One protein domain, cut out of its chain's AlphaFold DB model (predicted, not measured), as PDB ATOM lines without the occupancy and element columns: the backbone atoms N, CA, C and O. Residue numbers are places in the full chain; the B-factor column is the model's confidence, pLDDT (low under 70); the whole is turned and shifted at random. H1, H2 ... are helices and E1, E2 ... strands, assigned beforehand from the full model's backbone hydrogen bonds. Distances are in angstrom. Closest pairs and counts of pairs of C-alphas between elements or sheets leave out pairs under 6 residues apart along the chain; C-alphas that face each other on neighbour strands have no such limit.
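This is residues 137 to 262 of the 721 residues of an uncharacterized protein of Coregonus sp. 'balchen' (UniProt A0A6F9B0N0). Two small lobes of like build sit at the two ends of a flattened whole, each a helix next to a short pair of strands: H1 with E2 and E3, and H2 with E6 and E7. The hairpin E4 and E5 bridges them along one side, with E4 near E2 and E3 and the end of E5 near H2, while E1 runs past H1 on the side away from the hairpin. The printed part has 126 residues with two named helices and seven named strands, in the order E1 E2 H1 E3 E4 E5 E6 H2 E7; the class is mixed, helices and strands, with under half of the residues in named elements. The three sheets have two strands each, antiparallel: E2 and E3, E4 and E5, E6 and E7. The whole is only just compact, close to loose, with a radius of gyration of the C-alphas of 16.4 A and spans of 47 by 34 by 19 A.

Begin at the hairpin of E4, residues 207 to 211, and E5, residues 214 to 218, antiparallel at 145 degrees; look for N 209 and O 216, 2.7 A apart. Next find E2, residues 159 to 161, and E3, residues 186 to 189, antiparallel at 162 degrees, with N 187 and O 160 at 2.8 A. The closest C-alphas of E3 and E4 are those of Ile 187 and Val 210, 7.7 A. For H1, residues 170 to 180, and E2 they are those of Met 173 and Ala 161, 7.1 A. E1, residues 143 to 147, pairs with no named strand and is only just apart from H1, 8.4 A at the closest. Farther along the chain, E6, residues 231 to 233, and E7, residues 258 to 261, are antiparallel at 161 degrees, with N 232 and O 260 at 2.9 A. The closest C-alphas of E6 and H2, residues 242 to 252, are those of Leu 231 and Asp 242, 7.2 A; those of E5 and H2 are Ser 218 and Cys 250, 7.9 A. H1 and H2 are apart, and in both every O i to N i+4 pair is within hydrogen-bond range.

Find C-alpha 207 at (-14.519, -14.563, -18.409), where E4 begins its 12.4 A; E5 spans 12.5 A. H1 starts at C-alpha 170, (-1.872, -27.514, -12.752), and spans 15.3 A; H2 spans 15.1 A and E1 13.1 A. E2, E3 and E6 are short, 6.4, 7.5 and 6.6 A, and E7, 7.5 A, ends at C-alpha 261, (-15.847, 4.459, -2.315).

The C-alphas of Val 155 and Gly 236 are the two farthest apart, 48.5 A. The printed part has no cut, and its long links are E1 to E2, E3 to E4 and E5 to E6. Look for low confidence at residues 147 to 151, under 70; the mean pLDDT of the printed part of this model is 87.4.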
ATOM      1  N   GLU A 137     -12.571 -15.850   2.864       88.00
ATOM      2  CA  GLU A 137     -13.673 -16.746   2.491       88.00
ATOM      3  C   GLU A 137     -15.050 -16.052   2.629       88.00
ATOM      4  O   GLU A 137     -15.374 -15.590   3.724       88.00
ATOM      5  N   PRO A 138     -15.913 -16.016   1.588       88.00
ATOM      6  CA  PRO A 138     -17.175 -15.259   1.616       88.00
ATOM      7  C   PRO A 138     -18.168 -15.610   2.734       88.00
ATOM      8  O   PRO A 138     -18.973 -14.770   3.124       88.00
ATOM      9  N   ARG A 139     -18.147 -16.844   3.256       85.06
ATOM     10  CA  ARG A 139     -19.049 -17.268   4.343       85.06
ATOM     11  C   ARG A 139     -18.441 -16.959   5.716       85.06
ATOM     12  O   ARG A 139     -18.978 -16.155   6.486       85.06
ATOM     13  N   THR A 140     -17.298 -17.573   6.016       86.88
ATOM     14  CA  THR A 140     -16.654 -17.504   7.338       86.88
ATOM     15  C   THR A 140     -15.941 -16.174   7.602       86.88
ATOM     16  O   THR A 140     -15.778 -15.800   8.760       86.88
ATOM     17  N   HIS A 141     -15.540 -15.450   6.549       86.88
ATOM     18  CA  HIS A 141     -14.568 -14.348   6.582       86.88
ATOM     19  C   HIS A 141     -13.220 -14.738   7.215       86.88
ATOM     20  O   HIS A 141     -12.475 -13.884   7.689       86.88
ATOM     21  N   GLN A 142     -12.858 -16.023   7.205       87.19
ATOM     22  CA  GLN A 142     -11.516 -16.436   7.606       87.19
ATOM     23  C   GLN A 142     -10.520 -16.219   6.449       87.19
ATOM     24  O   GLN A 142     -10.883 -16.401   5.281       87.19
ATOM     25  N   PRO A 143      -9.270 -15.814   6.741       87.19
ATOM     26  CA  PRO A 143      -8.239 -15.641   5.725       87.19
ATOM     27  C   PRO A 143      -7.682 -17.004   5.293       87.19
ATOM     28  O   PRO A 143      -6.827 -17.588   5.969       87.19
ATOM     29  N   LEU A 144      -8.151 -17.495   4.145       83.19
ATOM     30  CA  LEU A 144      -7.563 -18.640   3.456       83.19
ATOM     31  C   LEU A 144      -6.214 -18.229   2.861       83.19
ATOM     32  O   LEU A 144      -6.054 -17.113   2.365       83.19
ATOM     33  N   THR A 145      -5.238 -19.130   2.909       78.25
ATOM     34  CA  THR A 145      -3.856 -18.834   2.513       78.25
ATOM     35  C   THR A 145      -3.241 -19.949   1.691       78.25
ATOM     36  O   THR A 145      -3.322 -21.119   2.063       78.25
ATOM     37  N   PHE A 146      -2.587 -19.559   0.600       72.75
ATOM     38  CA  PHE A 146      -2.028 -20.436  -0.422       72.75
ATOM     39  C   PHE A 146      -0.553 -20.068  -0.673       72.75
ATOM     40  O   PHE A 146      -0.213 -18.882  -0.649       72.75
ATOM     41  N   PRO A 147       0.343 -21.044  -0.890       64.31
ATOM     42  CA  PRO A 147       1.776 -20.782  -1.025       64.31
ATOM     43  C   PRO A 147       2.156 -20.124  -2.371       64.31
ATOM     44  O   PRO A 147       1.394 -20.148  -3.341       64.31
ATOM     45  N   LEU A 148       3.351 -19.522  -2.419       60.75
ATOM     46  CA  LEU A 148       3.920 -18.820  -3.585       60.75
ATOM     47  C   LEU A 148       4.156 -19.713  -4.828       60.75
ATOM     48  O   LEU A 148       4.219 -20.939  -4.701       60.75
ATOM     49  N   PRO A 149       4.404 -19.116  -6.022       52.62
ATOM     50  CA  PRO A 149       4.828 -19.843  -7.224       52.62
ATOM     51  C   PRO A 149       6.057 -20.741  -7.015       52.62
ATOM     52  O   PRO A 149       6.121 -21.801  -7.621       52.62
ATOM     53  N   GLU A 150       6.996 -20.355  -6.144       55.91
ATOM     54  CA  GLU A 150       8.211 -21.132  -5.835       55.91
ATOM     55  C   GLU A 150       7.921 -22.471  -5.131       55.91
ATOM     56  O   GLU A 150       8.793 -23.331  -5.050       55.91
ATOM     57  N   SER A 151       6.687 -22.677  -4.650       62.41
ATOM     58  CA  SER A 151       6.225 -23.968  -4.127       62.41
ATOM     59  C   SER A 151       5.679 -24.914  -5.205       62.41
ATOM     60  O   SER A 151       5.478 -26.096  -4.919       62.41
ATOM     61  N   CYS A 152       5.439 -24.436  -6.434       72.44
ATOM     62  CA  CYS A 152       5.047 -25.305  -7.540       72.44
ATOM     63  C   CYS A 152       6.236 -26.202  -7.923       72.44
ATOM     64  O   CYS A 152       7.297 -25.680  -8.270       72.44
ATOM     65  N   PRO A 153       6.091 -27.542  -7.905       79.50
ATOM     66  CA  PRO A 153       7.146 -28.431  -8.376       79.50
ATOM     67  C   PRO A 153       7.504 -28.138  -9.843       79.50
ATOM     68  O   PRO A 153       6.600 -27.789 -10.609       79.50
ATOM     69  N   PRO A 154       8.763 -28.351 -10.278       71.44
ATOM     70  CA  PRO A 154       9.219 -28.135 -11.661       71.44
ATOM     71  C   PRO A 154       8.723 -29.233 -12.628       71.44
ATOM     72  O   PRO A 154       9.471 -29.789 -13.432       71.44
ATOM     73  N   VAL A 155       7.443 -29.591 -12.515       74.00
ATOM     74  CA  VAL A 155       6.747 -30.600 -13.311       74.00
ATOM     75  C   VAL A 155       6.172 -29.907 -14.542       74.00
ATOM     76  O   VAL A 155       5.074 -29.356 -14.508       74.00
ATOM     77  N   ASN A 156       6.945 -29.936 -15.627       76.50
ATOM     78  CA  ASN A 156       6.573 -29.393 -16.936       76.50
ATOM     79  C   ASN A 156       5.552 -30.301 -17.650       76.50
ATOM     80  O   ASN A 156       5.835 -30.867 -18.707       76.50
ATOM     81  N   GLU A 157       4.363 -30.444 -17.064       88.31
ATOM     82  CA  GLU A 157       3.195 -31.105 -17.655       88.31
ATOM     83  C   GLU A 157       2.194 -30.048 -18.154       88.31
ATOM     84  O   GLU A 157       1.223 -29.728 -17.456       88.31
ATOM     85  N   PRO A 158       2.406 -29.479 -19.360       92.81
ATOM     86  CA  PRO A 158       1.564 -28.406 -19.853       92.81
ATOM     87  C   PRO A 158       0.130 -28.885 -20.079       92.81
ATOM     88  O   PRO A 158      -0.103 -30.016 -20.512       92.81
ATOM     89  N   LEU A 159      -0.833 -28.001 -19.843       93.94
ATOM     90  CA  LEU A 159      -2.262 -28.274 -20.000       93.94
ATOM     91  C   LEU A 159      -3.007 -27.080 -20.595       93.94
ATOM     92  O   LEU A 159      -2.586 -25.932 -20.438       93.94
ATOM     93  N   CYS A 160      -4.144 -27.357 -21.227       93.81
ATOM     94  CA  CYS A 160      -5.091 -26.344 -21.662       93.81
ATOM     95  C   CYS A 160      -6.130 -26.105 -20.563       93.81
ATOM     96  O   CYS A 160      -6.770 -27.051 -20.089       93.81
ATOM     97  N   ALA A 161      -6.289 -24.848 -20.153       93.12
ATOM     98  CA  ALA A 161      -7.251 -24.440 -19.140       93.12
ATOM     99  C   ALA A 161      -8.508 -23.808 -19.751       93.12
ATOM    100  O   ALA A 161      -8.575 -23.481 -20.936       93.12
ATOM    101  N   SER A 162      -9.527 -23.631 -18.915       91.69
ATOM    102  CA  SER A 162     -10.834 -23.124 -19.323       91.69
ATOM    103  C   SER A 162     -10.827 -21.678 -19.819       91.69
ATOM    104  O   SER A 162     -11.771 -21.319 -20.502       91.69
ATOM    105  N   ASP A 163      -9.803 -20.866 -19.536       90.50
ATOM    106  CA  ASP A 163      -9.636 -19.514 -20.104       90.50
ATOM    107  C   ASP A 163      -8.979 -19.505 -21.499       90.50
ATOM    108  O   ASP A 163      -8.601 -18.446 -21.999       90.50
ATOM    109  N   GLY A 164      -8.808 -20.677 -22.124       89.94
ATOM    110  CA  GLY A 164      -8.150 -20.825 -23.425       89.94
ATOM    111  C   GLY A 164      -6.631 -20.644 -23.372       89.94
ATOM    112  O   GLY A 164      -5.978 -20.621 -24.417       89.94
ATOM    113  N   GLN A 165      -6.053 -20.511 -22.172       91.69
ATOM    114  CA  GLN A 165      -4.619 -20.329 -21.971       91.69
ATOM    115  C   GLN A 165      -3.946 -21.674 -21.665       91.69
ATOM    116  O   GLN A 165      -4.503 -22.559 -21.009       91.69
ATOM    117  N   THR A 166      -2.722 -21.838 -22.168       92.81
ATOM    118  CA  THR A 166      -1.877 -22.990 -21.836       92.81
ATOM    119  C   THR A 166      -1.060 -22.666 -20.594       92.81
ATOM    120  O   THR A 166      -0.327 -21.681 -20.590       92.81
ATOM    121  N   TYR A 167      -1.142 -23.517 -19.574       91.31
ATOM    122  CA  TYR A 167      -0.350 -23.402 -18.349       91.31
ATOM    123  C   TYR A 167       0.714 -24.496 -18.290       91.31
ATOM    124  O   TYR A 167       0.500 -25.594 -18.797       91.31
ATOM    125  N   GLU A 168       1.851 -24.194 -17.661       89.50
ATOM    126  CA  GLU A 168       3.017 -25.088 -17.553       89.50
ATOM    127  C   GLU A 168       2.770 -26.287 -16.626       89.50
ATOM    128  O   GLU A 168       3.318 -27.361 -16.852       89.50
ATOM    129  N   SER A 169       1.912 -26.106 -15.615       87.94
ATOM    130  CA  SER A 169       1.392 -27.172 -14.756       87.94
ATOM    131  C   SER A 169       0.061 -26.762 -14.112       87.94
ATOM    132  O   SER A 169      -0.345 -25.594 -14.134       87.94
ATOM    133  N   GLU A 170      -0.611 -27.722 -13.477       88.31
ATOM    134  CA  GLU A 170      -1.872 -27.514 -12.752       88.31
ATOM    135  C   GLU A 170      -1.722 -26.592 -11.530       88.31
ATOM    136  O   GLU A 170      -2.660 -25.873 -11.174       88.31
ATOM    137  N   CYS A 171      -0.513 -26.511 -10.962       86.06
ATOM    138  CA  CYS A 171      -0.172 -25.539  -9.924       86.06
ATOM    139  C   CYS A 171      -0.162 -24.107 -10.489       86.06
ATOM    140  O   CYS A 171      -0.814 -23.219  -9.937       86.06
ATOM    141  N   HIS A 172       0.487 -23.884 -11.642       86.44
ATOM    142  CA  HIS A 172       0.509 -22.562 -12.283       86.44
ATOM    143  C   HIS A 172      -0.881 -22.134 -12.784       86.44
ATOM    144  O   HIS A 172      -1.216 -20.954 -12.653       86.44
ATOM    145  N   MET A 173      -1.708 -23.068 -13.277       88.81
ATOM    146  CA  MET A 173      -3.116 -22.811 -13.623       88.81
ATOM    147  C   MET A 173      -3.910 -22.341 -12.399       88.81
ATOM    148  O   MET A 173      -4.423 -21.222 -12.390       88.81
ATOM    149  N   THR A 174      -3.981 -23.168 -11.352       83.88
ATOM    150  CA  THR A 174      -4.794 -22.899 -10.152       83.88
ATOM    151  C   THR A 174      -4.388 -21.572  -9.505       83.88
ATOM    152  O   THR A 174      -5.237 -20.717  -9.250       83.88
ATOM    153  N   ARG A 175      -3.077 -21.343  -9.345       79.62
ATOM    154  CA  ARG A 175      -2.506 -20.096  -8.818       79.62
ATOM    155  C   ARG A 175      -2.898 -18.868  -9.643       79.62
ATOM    156  O   ARG A 175      -3.240 -17.835  -9.074       79.62
ATOM    157  N   THR A 176      -2.847 -18.958 -10.973       82.88
ATOM    158  CA  THR A 176      -3.171 -17.821 -11.851       82.88
ATOM    159  C   THR A 176      -4.672 -17.535 -11.863       82.88
ATOM    160  O   THR A 176      -5.064 -16.371 -11.857       82.88
ATOM    161  N   GLY A 177      -5.512 -18.572 -11.794       85.94
ATOM    162  CA  GLY A 177      -6.949 -18.419 -11.567       85.94
ATOM    163  C   GLY A 177      -7.233 -17.675 -10.262       85.94
ATOM    164  O   GLY A 177      -7.866 -16.622 -10.279       85.94
ATOM    165  N   MET A 178      -6.661 -18.140  -9.148       78.62
ATOM    166  CA  MET A 178      -6.786 -17.488  -7.839       78.62
ATOM    167  C   MET A 178      -6.362 -16.011  -7.862       78.62
ATOM    168  O   MET A 178      -7.105 -15.171  -7.359       78.62
ATOM    169  N   GLN A 179      -5.228 -15.682  -8.493       75.00
ATOM    170  CA  GLN A 179      -4.753 -14.298  -8.646       75.00
ATOM    171  C   GLN A 179      -5.670 -13.425  -9.522       75.00
ATOM    172  O   GLN A 179      -5.792 -12.232  -9.260       75.00
ATOM    173  N   LYS A 180      -6.326 -13.999 -10.539       81.00
ATOM    174  CA  LYS A 180      -7.316 -13.309 -11.387       81.00
ATOM    175  C   LYS A 180      -8.717 -13.232 -10.745       81.00
ATOM    176  O   LYS A 180      -9.586 -12.567 -11.300       81.00
ATOM    177  N   GLY A 181      -8.969 -13.920  -9.625       82.25
ATOM    178  CA  GLY A 181     -10.316 -14.085  -9.052       82.25
ATOM    179  C   GLY A 181     -11.214 -15.048  -9.846       82.25
ATOM    180  O   GLY A 181     -12.429 -14.873  -9.886       82.25
ATOM    181  N   ILE A 182     -10.621 -16.041 -10.519       88.50
ATOM    182  CA  ILE A 182     -11.275 -16.904 -11.512       88.50
ATOM    183  C   ILE A 182     -11.050 -18.393 -11.200       88.50
ATOM    184  O   ILE A 182      -9.928 -18.832 -10.954       88.50
ATOM    185  N   GLU A 183     -12.105 -19.203 -11.285       88.31
ATOM    186  CA  GLU A 183     -12.015 -20.667 -11.211       88.31
ATOM    187  C   GLU A 183     -11.596 -21.264 -12.566       88.31
ATOM    188  O   GLU A 183     -12.422 -21.472 -13.456       88.31
ATOM    189  N   LEU A 184     -10.299 -21.546 -12.727       90.69
ATOM    190  CA  LEU A 184      -9.764 -22.209 -13.919       90.69
ATOM    191  C   LEU A 184      -9.854 -23.734 -13.812       90.69
ATOM    192  O   LEU A 184      -9.540 -24.316 -12.774       90.69
ATOM    193  N   LYS A 185     -10.256 -24.384 -14.909       91.62
ATOM    194  CA  LYS A 185     -10.450 -25.839 -14.995       91.62
ATOM    195  C   LYS A 185      -9.608 -26.425 -16.118       91.62
ATOM    196  O   LYS A 185      -9.598 -25.891 -17.224       91.62
ATOM    197  N   LYS A 186      -8.944 -27.548 -15.850       92.88
ATOM    198  CA  LYS A 186      -8.191 -28.324 -16.844       92.88
ATOM    199  C   LYS A 186      -9.160 -28.902 -17.880       92.88
ATOM    200  O   LYS A 186     -10.015 -29.711 -17.532       92.88
ATOM    201  N   ILE A 187      -9.029 -28.485 -19.138       92.38
ATOM    202  CA  ILE A 187      -9.838 -28.992 -20.257       92.38
ATOM    203  C   ILE A 187      -9.214 -30.278 -20.805       92.38
ATOM    204  O   ILE A 187      -9.902 -31.285 -20.960       92.38
ATOM    205  N   HIS A 188      -7.903 -30.262 -21.063       92.94
ATOM    206  CA  HIS A 188      -7.126 -31.439 -21.460       92.94
ATOM    207  C   HIS A 188      -5.619 -31.241 -21.179       92.94
ATOM    208  O   HIS A 188      -5.163 -30.099 -21.081       92.94
ATOM    209  N   PRO A 189      -4.816 -32.319 -21.057       93.81
ATOM    210  CA  PRO A 189      -3.353 -32.223 -21.053       93.81
ATOM    211  C   PRO A 189      -2.809 -31.823 -22.436       93.81
ATOM    212  O   PRO A 189      -3.442 -32.079 -23.461       93.81
ATOM    213  N   GLY A 190      -1.623 -31.222 -22.479       92.12
ATOM    214  CA  GLY A 190      -1.043 -30.611 -23.678       92.12
ATOM    215  C   GLY A 190      -1.514 -29.171 -23.917       92.12
ATOM    216  O   GLY A 190      -2.394 -28.662 -23.229       92.12
ATOM    217  N   ARG A 191      -0.911 -28.495 -24.903       93.38
ATOM    218  CA  ARG A 191      -1.206 -27.089 -25.241       93.38
ATOM    219  C   ARG A 191      -2.594 -26.933 -25.880       93.38
ATOM    220  O   ARG A 191      -3.021 -27.826 -26.610       93.38
ATOM    221  N   CYS A 192      -3.261 -25.800 -25.652       92.44
ATOM    222  CA  CYS A 192      -4.528 -25.460 -26.317       92.44
ATOM    223  C   CYS A 192      -4.384 -25.403 -27.850       92.44
ATOM    224  O   CYS A 192      -3.304 -25.131 -28.378       92.44
ATOM    225  N   LYS A 193      -5.486 -25.637 -28.573       91.88
ATOM    226  CA  LYS A 193      -5.569 -25.536 -30.040       91.88
ATOM    227  C   LYS A 193      -6.061 -24.148 -30.466       91.88
ATOM    228  O   LYS A 193      -6.791 -23.487 -29.735       91.88
ATOM    229  N   LYS A 194      -5.836 -23.782 -31.734       86.06
ATOM    230  CA  LYS A 194      -6.290 -22.512 -32.357       86.06
ATOM    231  C   LYS A 194      -7.809 -22.251 -32.392       86.06
ATOM    232  O   LYS A 194      -8.232 -21.194 -32.868       86.06
ATOM    233  N   GLN A 195      -8.611 -23.220 -31.948       84.38
ATOM    234  CA  GLN A 195     -10.074 -23.166 -31.797       84.38
ATOM    235  C   GLN A 195     -10.516 -23.007 -30.326       84.38
ATOM    236  O   GLN A 195     -11.682 -22.738 -30.061       84.38
ATOM    237  N   GLU A 196      -9.583 -23.178 -29.387       84.62
ATOM    238  CA  GLU A 196      -9.755 -23.059 -27.931       84.62
ATOM    239  C   GLU A 196      -9.113 -21.756 -27.404       84.62
ATOM    240  O   GLU A 196      -9.385 -21.338 -26.285       84.62
ATOM    241  N   GLU A 197      -8.297 -21.088 -28.227       83.25
ATOM    242  CA  GLU A 197      -7.741 -19.750 -27.992       83.25
ATOM    243  C   GLU A 197      -8.831 -18.659 -27.988       83.25
ATOM    244  O   GLU A 197      -9.534 -18.452 -28.983       83.25
ATOM    245  N   CYS A 198      -8.915 -17.892 -26.900       82.81
ATOM    246  CA  CYS A 198      -9.780 -16.718 -26.783       82.81
ATOM    247  C   CYS A 198      -9.177 -15.511 -27.525       82.81
ATOM    248  O   CYS A 198      -8.183 -14.945 -27.076       82.81
ATOM    249  N   LYS A 199      -9.767 -15.129 -28.668       75.81
ATOM    250  CA  LYS A 199      -9.238 -14.076 -29.570       75.81
ATOM    251  C   LYS A 199      -9.885 -12.700 -29.419       75.81
ATOM    252  O   LYS A 199      -9.304 -11.720 -29.868       75.81
ATOM    253  N   GLU A 200     -11.060 -12.627 -28.802       74.62
ATOM    254  CA  GLU A 200     -11.719 -11.367 -28.447       74.62
ATOM    255  C   GLU A 200     -11.850 -11.262 -26.927       74.62
ATOM    256  O   GLU A 200     -12.093 -12.260 -26.241       74.62
ATOM    257  N   GLU A 201     -11.699 -10.049 -26.397       80.44
ATOM    258  CA  GLU A 201     -11.894  -9.785 -24.975       80.44
ATOM    259  C   GLU A 201     -13.383  -9.801 -24.610       80.44
ATOM    260  O   GLU A 201     -14.234  -9.183 -25.258       80.44
ATOM    261  N   CYS A 202     -13.710 -10.503 -23.527       88.19
ATOM    262  CA  CYS A 202     -15.080 -10.631 -23.067       88.19
ATOM    263  C   CYS A 202     -15.587  -9.333 -22.423       88.19
ATOM    264  O   CYS A 202     -15.175  -8.939 -21.330       88.19
ATOM    265  N   LYS A 203     -16.539  -8.689 -23.105       89.94
ATOM    266  CA  LYS A 203     -17.189  -7.444 -22.667       89.94
ATOM    267  C   LYS A 203     -17.833  -7.587 -21.278       89.94
ATOM    268  O   LYS A 203     -18.201  -8.684 -20.854       89.94
ATOM    269  N   PHE A 204     -17.976  -6.458 -20.583       90.44
ATOM    270  CA  PHE A 204     -18.593  -6.350 -19.250       90.44
ATOM    271  C   PHE A 204     -17.920  -7.194 -18.145       90.44
ATOM    272  O   PHE A 204     -18.576  -7.613 -17.197       90.44
ATOM    273  N   ASN A 205     -16.603  -7.419 -18.229       89.69
ATOM    274  CA  ASN A 205     -15.830  -8.304 -17.333       89.69
ATOM    275  C   ASN A 205     -16.241  -9.789 -17.395       89.69
ATOM    276  O   ASN A 205     -16.018 -10.530 -16.436       89.69
ATOM    277  N   GLY A 206     -16.835 -10.246 -18.500       90.44
ATOM    278  CA  GLY A 206     -17.019 -11.678 -18.714       90.44
ATOM    279  C   GLY A 206     -15.682 -12.421 -18.724       90.44
ATOM    280  O   GLY A 206     -14.660 -11.883 -19.141       90.44
ATOM    281  N   VAL A 207     -15.684 -13.679 -18.294       91.75
ATOM    282  CA  VAL A 207     -14.519 -14.563 -18.409       91.75
ATOM    283  C   VAL A 207     -14.690 -15.410 -19.664       91.75
ATOM    284  O   VAL A 207     -15.759 -15.987 -19.875       91.75
ATOM    285  N   CYS A 208     -13.660 -15.492 -20.506       91.19
ATOM    286  CA  CYS A 208     -13.682 -16.432 -21.623       91.19
ATOM    287  C   CYS A 208     -13.633 -17.869 -21.086       91.19
ATOM    288  O   CYS A 208     -12.849 -18.173 -20.189       91.19
ATOM    289  N   GLN A 209     -14.492 -18.735 -21.614       91.12
ATOM    290  CA  GLN A 209     -14.670 -20.109 -21.175       91.12
ATOM    291  C   GLN A 209     -14.680 -21.054 -22.383       91.12
ATOM    292  O   GLN A 209     -15.546 -20.955 -23.255       91.12
ATOM    293  N   VAL A 210     -13.730 -21.989 -22.417       89.12
ATOM    294  CA  VAL A 210     -13.682 -23.111 -23.362       89.12
ATOM    295  C   VAL A 210     -14.714 -24.161 -22.948       89.12
ATOM    296  O   VAL A 210     -14.666 -24.693 -21.837       89.12
ATOM    297  N   GLU A 211     -15.628 -24.497 -23.853       82.69
ATOM    298  CA  GLU A 211     -16.597 -25.584 -23.706       82.69
ATOM    299  C   GLU A 211     -16.521 -26.553 -24.898       82.69
ATOM    300  O   GLU A 211     -15.854 -26.299 -25.900       82.69
ATOM    301  N   ARG A 212     -17.235 -27.685 -24.825       75.50
ATOM    302  CA  ARG A 212     -17.211 -28.750 -25.855       75.50
ATOM    303  C   ARG A 212     -17.667 -28.311 -27.257       75.50
ATOM    304  O   ARG A 212     -17.535 -29.092 -28.194       75.50
ATOM    305  N   LEU A 213     -18.243 -27.116 -27.386       71.00
ATOM    306  CA  LEU A 213     -18.771 -26.545 -28.629       71.00
ATOM    307  C   LEU A 213     -17.993 -25.298 -29.099       71.00
ATOM    308  O   LEU A 213     -18.381 -24.695 -30.096       71.00
ATOM    309  N   GLY A 214     -16.913 -24.912 -28.409       81.44
ATOM    310  CA  GLY A 214     -16.104 -23.724 -28.711       81.44
ATOM    311  C   GLY A 214     -15.897 -22.811 -27.498       81.44
ATOM    312  O   GLY A 214     -16.164 -23.194 -26.359       81.44
ATOM    313  N   VAL A 215     -15.415 -21.594 -27.748       88.00
ATOM    314  CA  VAL A 215     -15.212 -20.554 -26.724       88.00
ATOM    315  C   VAL A 215     -16.458 -19.680 -26.548       88.00
ATOM    316  O   VAL A 215     -17.128 -19.341 -27.524       88.00
ATOM    317  N   ARG A 216     -16.764 -19.279 -25.309       90.00
ATOM    318  CA  ARG A 216     -17.837 -18.319 -24.986       90.00
ATOM    319  C   ARG A 216     -17.484 -17.433 -23.795       90.00
ATOM    320  O   ARG A 216     -16.745 -17.850 -22.914       90.00
ATOM    321  N   CYS A 217     -18.075 -16.245 -23.708       90.81
ATOM    322  CA  CYS A 217     -17.993 -15.421 -22.500       90.81
ATOM    323  C   CYS A 217     -18.986 -15.906 -21.432       90.81
ATOM    324  O   CYS A 217     -20.114 -16.293 -21.745       90.81
ATOM    325  N   SER A 218     -18.568 -15.902 -20.167       92.00
ATOM    326  CA  SER A 218     -19.307 -16.490 -19.049       92.00
ATOM    327  C   SER A 218     -19.005 -15.749 -17.743       92.00
ATOM    328  O   SER A 218     -17.851 -15.432 -17.465       92.00
ATOM    329  N   CYS A 219     -20.020 -15.497 -16.914       93.31
ATOM    330  CA  CYS A 219     -19.826 -14.922 -15.572       93.31
ATOM    331  C   CYS A 219     -19.541 -16.002 -14.514       93.31
ATOM    332  O   CYS A 219     -19.042 -15.701 -13.436       93.31
ATOM    333  N   GLN A 220     -19.850 -17.269 -14.818       91.38
ATOM    334  CA  GLN A 220     -19.755 -18.389 -13.878       91.38
ATOM    335  C   GLN A 220     -18.340 -18.637 -13.313       91.38
ATOM    336  O   GLN A 220     -18.256 -19.018 -12.148       91.38
ATOM    337  N   PRO A 221     -17.233 -18.418 -14.055       91.69
ATOM    338  CA  PRO A 221     -15.892 -18.561 -13.488       91.69
ATOM    339  C   PRO A 221     -15.500 -17.463 -12.485       91.69
ATOM    340  O   PRO A 221     -14.469 -17.616 -11.836       91.69
ATOM    341  N   ILE A 222     -16.258 -16.359 -12.365       92.12
ATOM    342  CA  ILE A 222     -15.919 -15.224 -11.490       92.12
ATOM    343  C   ILE A 222     -16.161 -15.608 -10.026       92.12
ATOM    344  O   ILE A 222     -17.296 -15.643  -9.543       92.12
ATOM    345  N   GLN A 223     -15.068 -15.845  -9.307       90.56
ATOM    346  CA  GLN A 223     -15.061 -16.170  -7.889       90.56
ATOM    347  C   GLN A 223     -14.643 -14.940  -7.083       90.56
ATOM    348  O   GLN A 223     -13.448 -14.660  -6.933       90.56
ATOM    349  N   CYS A 224     -15.607 -14.263  -6.461       92.00
ATOM    350  CA  CYS A 224     -15.355 -13.158  -5.532       92.00
ATOM    351  C   CYS A 224     -15.087 -13.640  -4.101       92.00
ATOM    352  O   CYS A 224     -15.479 -14.742  -3.708       92.00
ATOM    353  N   ASP A 225     -14.326 -12.853  -3.349       90.69
ATOM    354  CA  ASP A 225     -13.886 -13.166  -1.995       90.69
ATOM    355  C   ASP A 225     -14.677 -12.364  -0.943       90.69
ATOM    356  O   ASP A 225     -15.433 -11.449  -1.268       90.69
ATOM    357  N   GLY A 226     -14.535 -12.741   0.327       90.56
ATOM    358  CA  GLY A 226     -15.254 -12.137   1.452       90.56
ATOM    359  C   GLY A 226     -14.703 -10.790   1.925       90.56
ATOM    360  O   GLY A 226     -15.140 -10.298   2.960       90.56
ATOM    361  N   THR A 227     -13.729 -10.195   1.228       92.62
ATOM    362  CA  THR A 227     -13.182  -8.890   1.613       92.62
ATOM    363  C   THR A 227     -14.282  -7.836   1.545       92.62
ATOM    364  O   THR A 227     -14.866  -7.607   0.485       92.62
ATOM    365  N   TYR A 228     -14.559  -7.180   2.672       93.31
ATOM    366  CA  TYR A 228     -15.544  -6.111   2.750       93.31
ATOM    367  C   TYR A 228     -14.849  -4.770   2.499       93.31
ATOM    368  O   TYR A 228     -14.214  -4.194   3.376       93.31
ATOM    369  N   LYS A 229     -14.940  -4.282   1.264       93.62
ATOM    370  CA  LYS A 229     -14.414  -2.982   0.838       93.62
ATOM    371  C   LYS A 229     -15.491  -2.277   0.008       93.62
ATOM    372  O   LYS A 229     -15.404  -2.278  -1.224       93.62
ATOM    373  N   PRO A 230     -16.540  -1.750   0.666       94.19
ATOM    374  CA  PRO A 230     -17.747  -1.318  -0.005       94.19
ATOM    375  C   PRO A 230     -17.489  -0.162  -0.966       94.19
ATOM    376  O   PRO A 230     -16.648   0.710  -0.736       94.19
ATOM    377  N   LEU A 231     -18.258  -0.149  -2.046       94.50
ATOM    378  CA  LEU A 231     -18.320   0.944  -3.005       94.50
ATOM    379  C   LEU A 231     -19.766   1.177  -3.436       94.50
ATOM    380  O   LEU A 231     -20.614   0.290  -3.324       94.50
ATOM    381  N   CYS A 232     -20.027   2.352  -3.991       93.75
ATOM    382  CA  CYS A 232     -21.308   2.711  -4.578       93.75
ATOM    383  C   CYS A 232     -21.162   2.777  -6.101       93.75
ATOM    384  O   CYS A 232     -20.296   3.496  -6.611       93.75
ATOM    385  N   GLY A 233     -21.989   2.036  -6.838       93.44
ATOM    386  CA  GLY A 233     -22.059   2.105  -8.297       93.44
ATOM    387  C   GLY A 233     -22.803   3.350  -8.795       93.44
ATOM    388  O   GLY A 233     -23.552   4.000  -8.059       93.44
ATOM    389  N   LYS A 234     -22.618   3.703 -10.073       90.62
ATOM    390  CA  LYS A 234     -23.436   4.735 -10.746       90.62
ATOM    391  C   LYS A 234     -24.906   4.333 -10.915       90.62
ATOM    392  O   LYS A 234     -25.738   5.211 -11.106       90.62
ATOM    393  N   ASP A 235     -25.219   3.046 -10.786       89.56
ATOM    394  CA  ASP A 235     -26.576   2.495 -10.690       89.56
ATOM    395  C   ASP A 235     -27.239   2.727  -9.315       89.56
ATOM    396  O   ASP A 235     -28.392   2.358  -9.110       89.56
ATOM    397  N   GLY A 236     -26.519   3.330  -8.360       90.44
ATOM    398  CA  GLY A 236     -27.014   3.602  -7.013       90.44
ATOM    399  C   GLY A 236     -26.983   2.397  -6.071       90.44
ATOM    400  O   GLY A 236     -27.543   2.489  -4.979       90.44
ATOM    401  N   ARG A 237     -26.329   1.286  -6.447       92.00
ATOM    402  CA  ARG A 237     -26.208   0.094  -5.594       92.00
ATOM    403  C   ARG A 237     -24.887   0.054  -4.831       92.00
ATOM    404  O   ARG A 237     -23.818   0.334  -5.377       92.00
ATOM    405  N   THR A 238     -24.967  -0.344  -3.562       92.75
ATOM    406  CA  THR A 238     -23.792  -0.693  -2.756       92.75
ATOM    407  C   THR A 238     -23.305  -2.083  -3.148       92.75
ATOM    408  O   THR A 238     -24.056  -3.051  -3.053       92.75
ATOM    409  N   TYR A 239     -22.033  -2.192  -3.514       94.44
ATOM    410  CA  TYR A 239     -21.338  -3.462  -3.710       94.44
ATOM    411  C   TYR A 239     -20.368  -3.687  -2.556       94.44
ATOM    412  O   TYR A 239     -19.651  -2.762  -2.184       94.44
ATOM    413  N   ILE A 240     -20.317  -4.906  -2.007       92.56
ATOM    414  CA  ILE A 240     -19.438  -5.229  -0.868       92.56
ATOM    415  C   ILE A 240     -17.945  -5.177  -1.225       92.56
ATOM    416  O   ILE A 240     -17.126  -4.949  -0.342       92.56
ATOM    417  N   ASN A 241     -17.595  -5.357  -2.504       93.75
ATOM    418  CA  ASN A 241     -16.270  -5.117  -3.075       93.75
ATOM    419  C   ASN A 241     -16.344  -4.954  -4.608       93.75
ATOM    420  O   ASN A 241     -17.394  -5.142  -5.229       93.75
ATOM    421  N   ASP A 242     -15.217  -4.603  -5.232       92.88
ATOM    422  CA  ASP A 242     -15.130  -4.375  -6.681       92.88
ATOM    423  C   ASP A 242     -15.269  -5.655  -7.525       92.88
ATOM    424  O   ASP A 242     -15.715  -5.576  -8.668       92.88
ATOM    425  N   CYS A 243     -14.968  -6.840  -6.977       93.62
ATOM    426  CA  CYS A 243     -15.236  -8.091  -7.689       93.62
ATOM    427  C   CYS A 243     -16.744  -8.291  -7.877       93.62
ATOM    428  O   CYS A 243     -17.190  -8.571  -8.988       93.62
ATOM    429  N   GLU A 244     -17.542  -8.067  -6.830       95.44
ATOM    430  CA  GLU A 244     -19.003  -8.167  -6.920       95.44
ATOM    431  C   GLU A 244     -19.604  -7.132  -7.880       95.44
ATOM    432  O   GLU A 244     -20.527  -7.456  -8.629       95.44
ATOM    433  N   ARG A 245     -19.029  -5.920  -7.950       95.50
ATOM    434  CA  ARG A 245     -19.391  -4.930  -8.981       95.50
ATOM    435  C   ARG A 245     -19.144  -5.480 -10.389       95.50
ATOM    436  O   ARG A 245     -20.066  -5.497 -11.199       95.50
ATOM    437  N   ARG A 246     -17.939  -5.991 -10.677       93.12
ATOM    438  CA  ARG A 246     -17.589  -6.572 -11.994       93.12
ATOM    439  C   ARG A 246     -18.422  -7.809 -12.340       93.12
ATOM    440  O   ARG A 246     -18.794  -7.999 -13.496       93.12
ATOM    441  N   ARG A 247     -18.757  -8.635 -11.345       94.75
ATOM    442  CA  ARG A 247     -19.646  -9.792 -11.506       94.75
ATOM    443  C   ARG A 247     -21.058  -9.343 -11.891       94.75
ATOM    444  O   ARG A 247     -21.642  -9.909 -12.815       94.75
ATOM    445  N   ALA A 248     -21.574  -8.289 -11.260       94.94
ATOM    446  CA  ALA A 248     -22.847  -7.684 -11.635       94.94
ATOM    447  C   ALA A 248     -22.815  -7.013 -13.019       94.94
ATOM    448  O   ALA A 248     -23.783  -7.172 -13.758       94.94
ATOM    449  N   GLU A 249     -21.717  -6.352 -13.413       95.62
ATOM    450  CA  GLU A 249     -21.533  -5.851 -14.789       95.62
ATOM    451  C   GLU A 249     -21.702  -6.985 -15.816       95.62
ATOM    452  O   GLU A 249     -22.463  -6.851 -16.776       95.62
ATOM    453  N   CYS A 250     -21.068  -8.137 -15.566       95.44
ATOM    454  CA  CYS A 250     -21.163  -9.309 -16.437       95.44
ATOM    455  C   CYS A 250     -22.597  -9.857 -16.517       95.44
ATOM    456  O   CYS A 250     -23.109 -10.094 -17.613       95.44
ATOM    457  N   HIS A 251     -23.269 -10.031 -15.372       95.06
ATOM    458  CA  HIS A 251     -24.641 -10.547 -15.334       95.06
ATOM    459  C   HIS A 251     -25.659  -9.587 -15.966       95.06
ATOM    460  O   HIS A 251     -26.558 -10.041 -16.673       95.06
ATOM    461  N   ALA A 252     -25.507  -8.278 -15.751       93.38
ATOM    462  CA  ALA A 252     -26.361  -7.248 -16.340       93.38
ATOM    463  C   ALA A 252     -26.047  -6.972 -17.822       93.38
ATOM    464  O   ALA A 252     -26.856  -6.341 -18.498       93.38
ATOM    465  N   LYS A 253     -24.884  -7.421 -18.325       92.00
ATOM    466  CA  LYS A 253     -24.321  -7.043 -19.638       92.00
ATOM    467  C   LYS A 253     -24.259  -5.520 -19.818       92.00
ATOM    468  O   LYS A 253     -24.565  -4.991 -20.884       92.00
ATOM    469  N   ALA A 254     -23.890  -4.825 -18.747       91.81
ATOM    470  CA  ALA A 254     -23.877  -3.374 -18.663       91.81
ATOM    471  C   ALA A 254     -22.647  -2.907 -17.885       91.81
ATOM    472  O   ALA A 254     -22.195  -3.581 -16.961       91.81
ATOM    473  N   HIS A 255     -22.112  -1.739 -18.235       89.88
ATOM    474  CA  HIS A 255     -21.076  -1.107 -17.428       89.88
ATOM    475  C   HIS A 255     -21.697  -0.395 -16.228       89.88
ATOM    476  O   HIS A 255     -22.640   0.382 -16.372       89.88
ATOM    477  N   ILE A 256     -21.124  -0.624 -15.050       93.62
ATOM    478  CA  ILE A 256     -21.549  -0.059 -13.767       93.62
ATOM    479  C   ILE A 256     -20.318   0.624 -13.157       93.62
ATOM    480  O   ILE A 256     -19.655   0.047 -12.292       93.62
ATOM    481  N   PRO A 257     -19.931   1.830 -13.623       92.88
ATOM    482  CA  PRO A 257     -18.756   2.514 -13.094       92.88
ATOM    483  C   PRO A 257     -18.926   2.843 -11.609       92.88
ATOM    484  O   PRO A 257     -20.040   3.090 -11.140       92.88
ATOM    485  N   VAL A 258     -17.818   2.908 -10.874       93.12
ATOM    486  CA  VAL A 258     -17.824   3.371  -9.479       93.12
ATOM    487  C   VAL A 258     -18.240   4.848  -9.430       93.12
ATOM    488  O   VAL A 258     -17.739   5.670 -10.200       93.12
ATOM    489  N   LYS A 259     -19.164   5.185  -8.525       89.00
ATOM    490  CA  LYS A 259     -19.575   6.557  -8.193       89.00
ATOM    491  C   LYS A 259     -18.744   7.115  -7.036       89.00
ATOM    492  O   LYS A 259     -18.267   8.240  -7.119       89.00
ATOM    493  N   GLN A 260     -18.572   6.327  -5.975       89.25
ATOM    494  CA  GLN A 260     -17.762   6.655  -4.796       89.25
ATOM    495  C   GLN A 260     -17.270   5.372  -4.105       89.25
ATOM    496  O   GLN A 260     -17.861   4.305  -4.280       89.25
ATOM    497  N   GLN A 261     -16.201   5.480  -3.310       89.25
ATOM    498  CA  GLN A 261     -15.847   4.459  -2.315       89.25
ATOM    499  C   GLN A 261     -16.763   4.595  -1.087       89.25
ATOM    500  O   GLN A 261     -17.280   5.682  -0.823       89.25
ATOM    501  N   GLY A 262     -16.958   3.505  -0.344       89.44
ATOM    502  CA  GLY A 262     -17.987   3.409   0.691       89.44
ATOM    503  C   GLY A 262     -19.386   3.136   0.112       89.44
ATOM    504  O   GLY A 262     -19.576   3.174  -1.107       89.44
TER     505      GLY A 262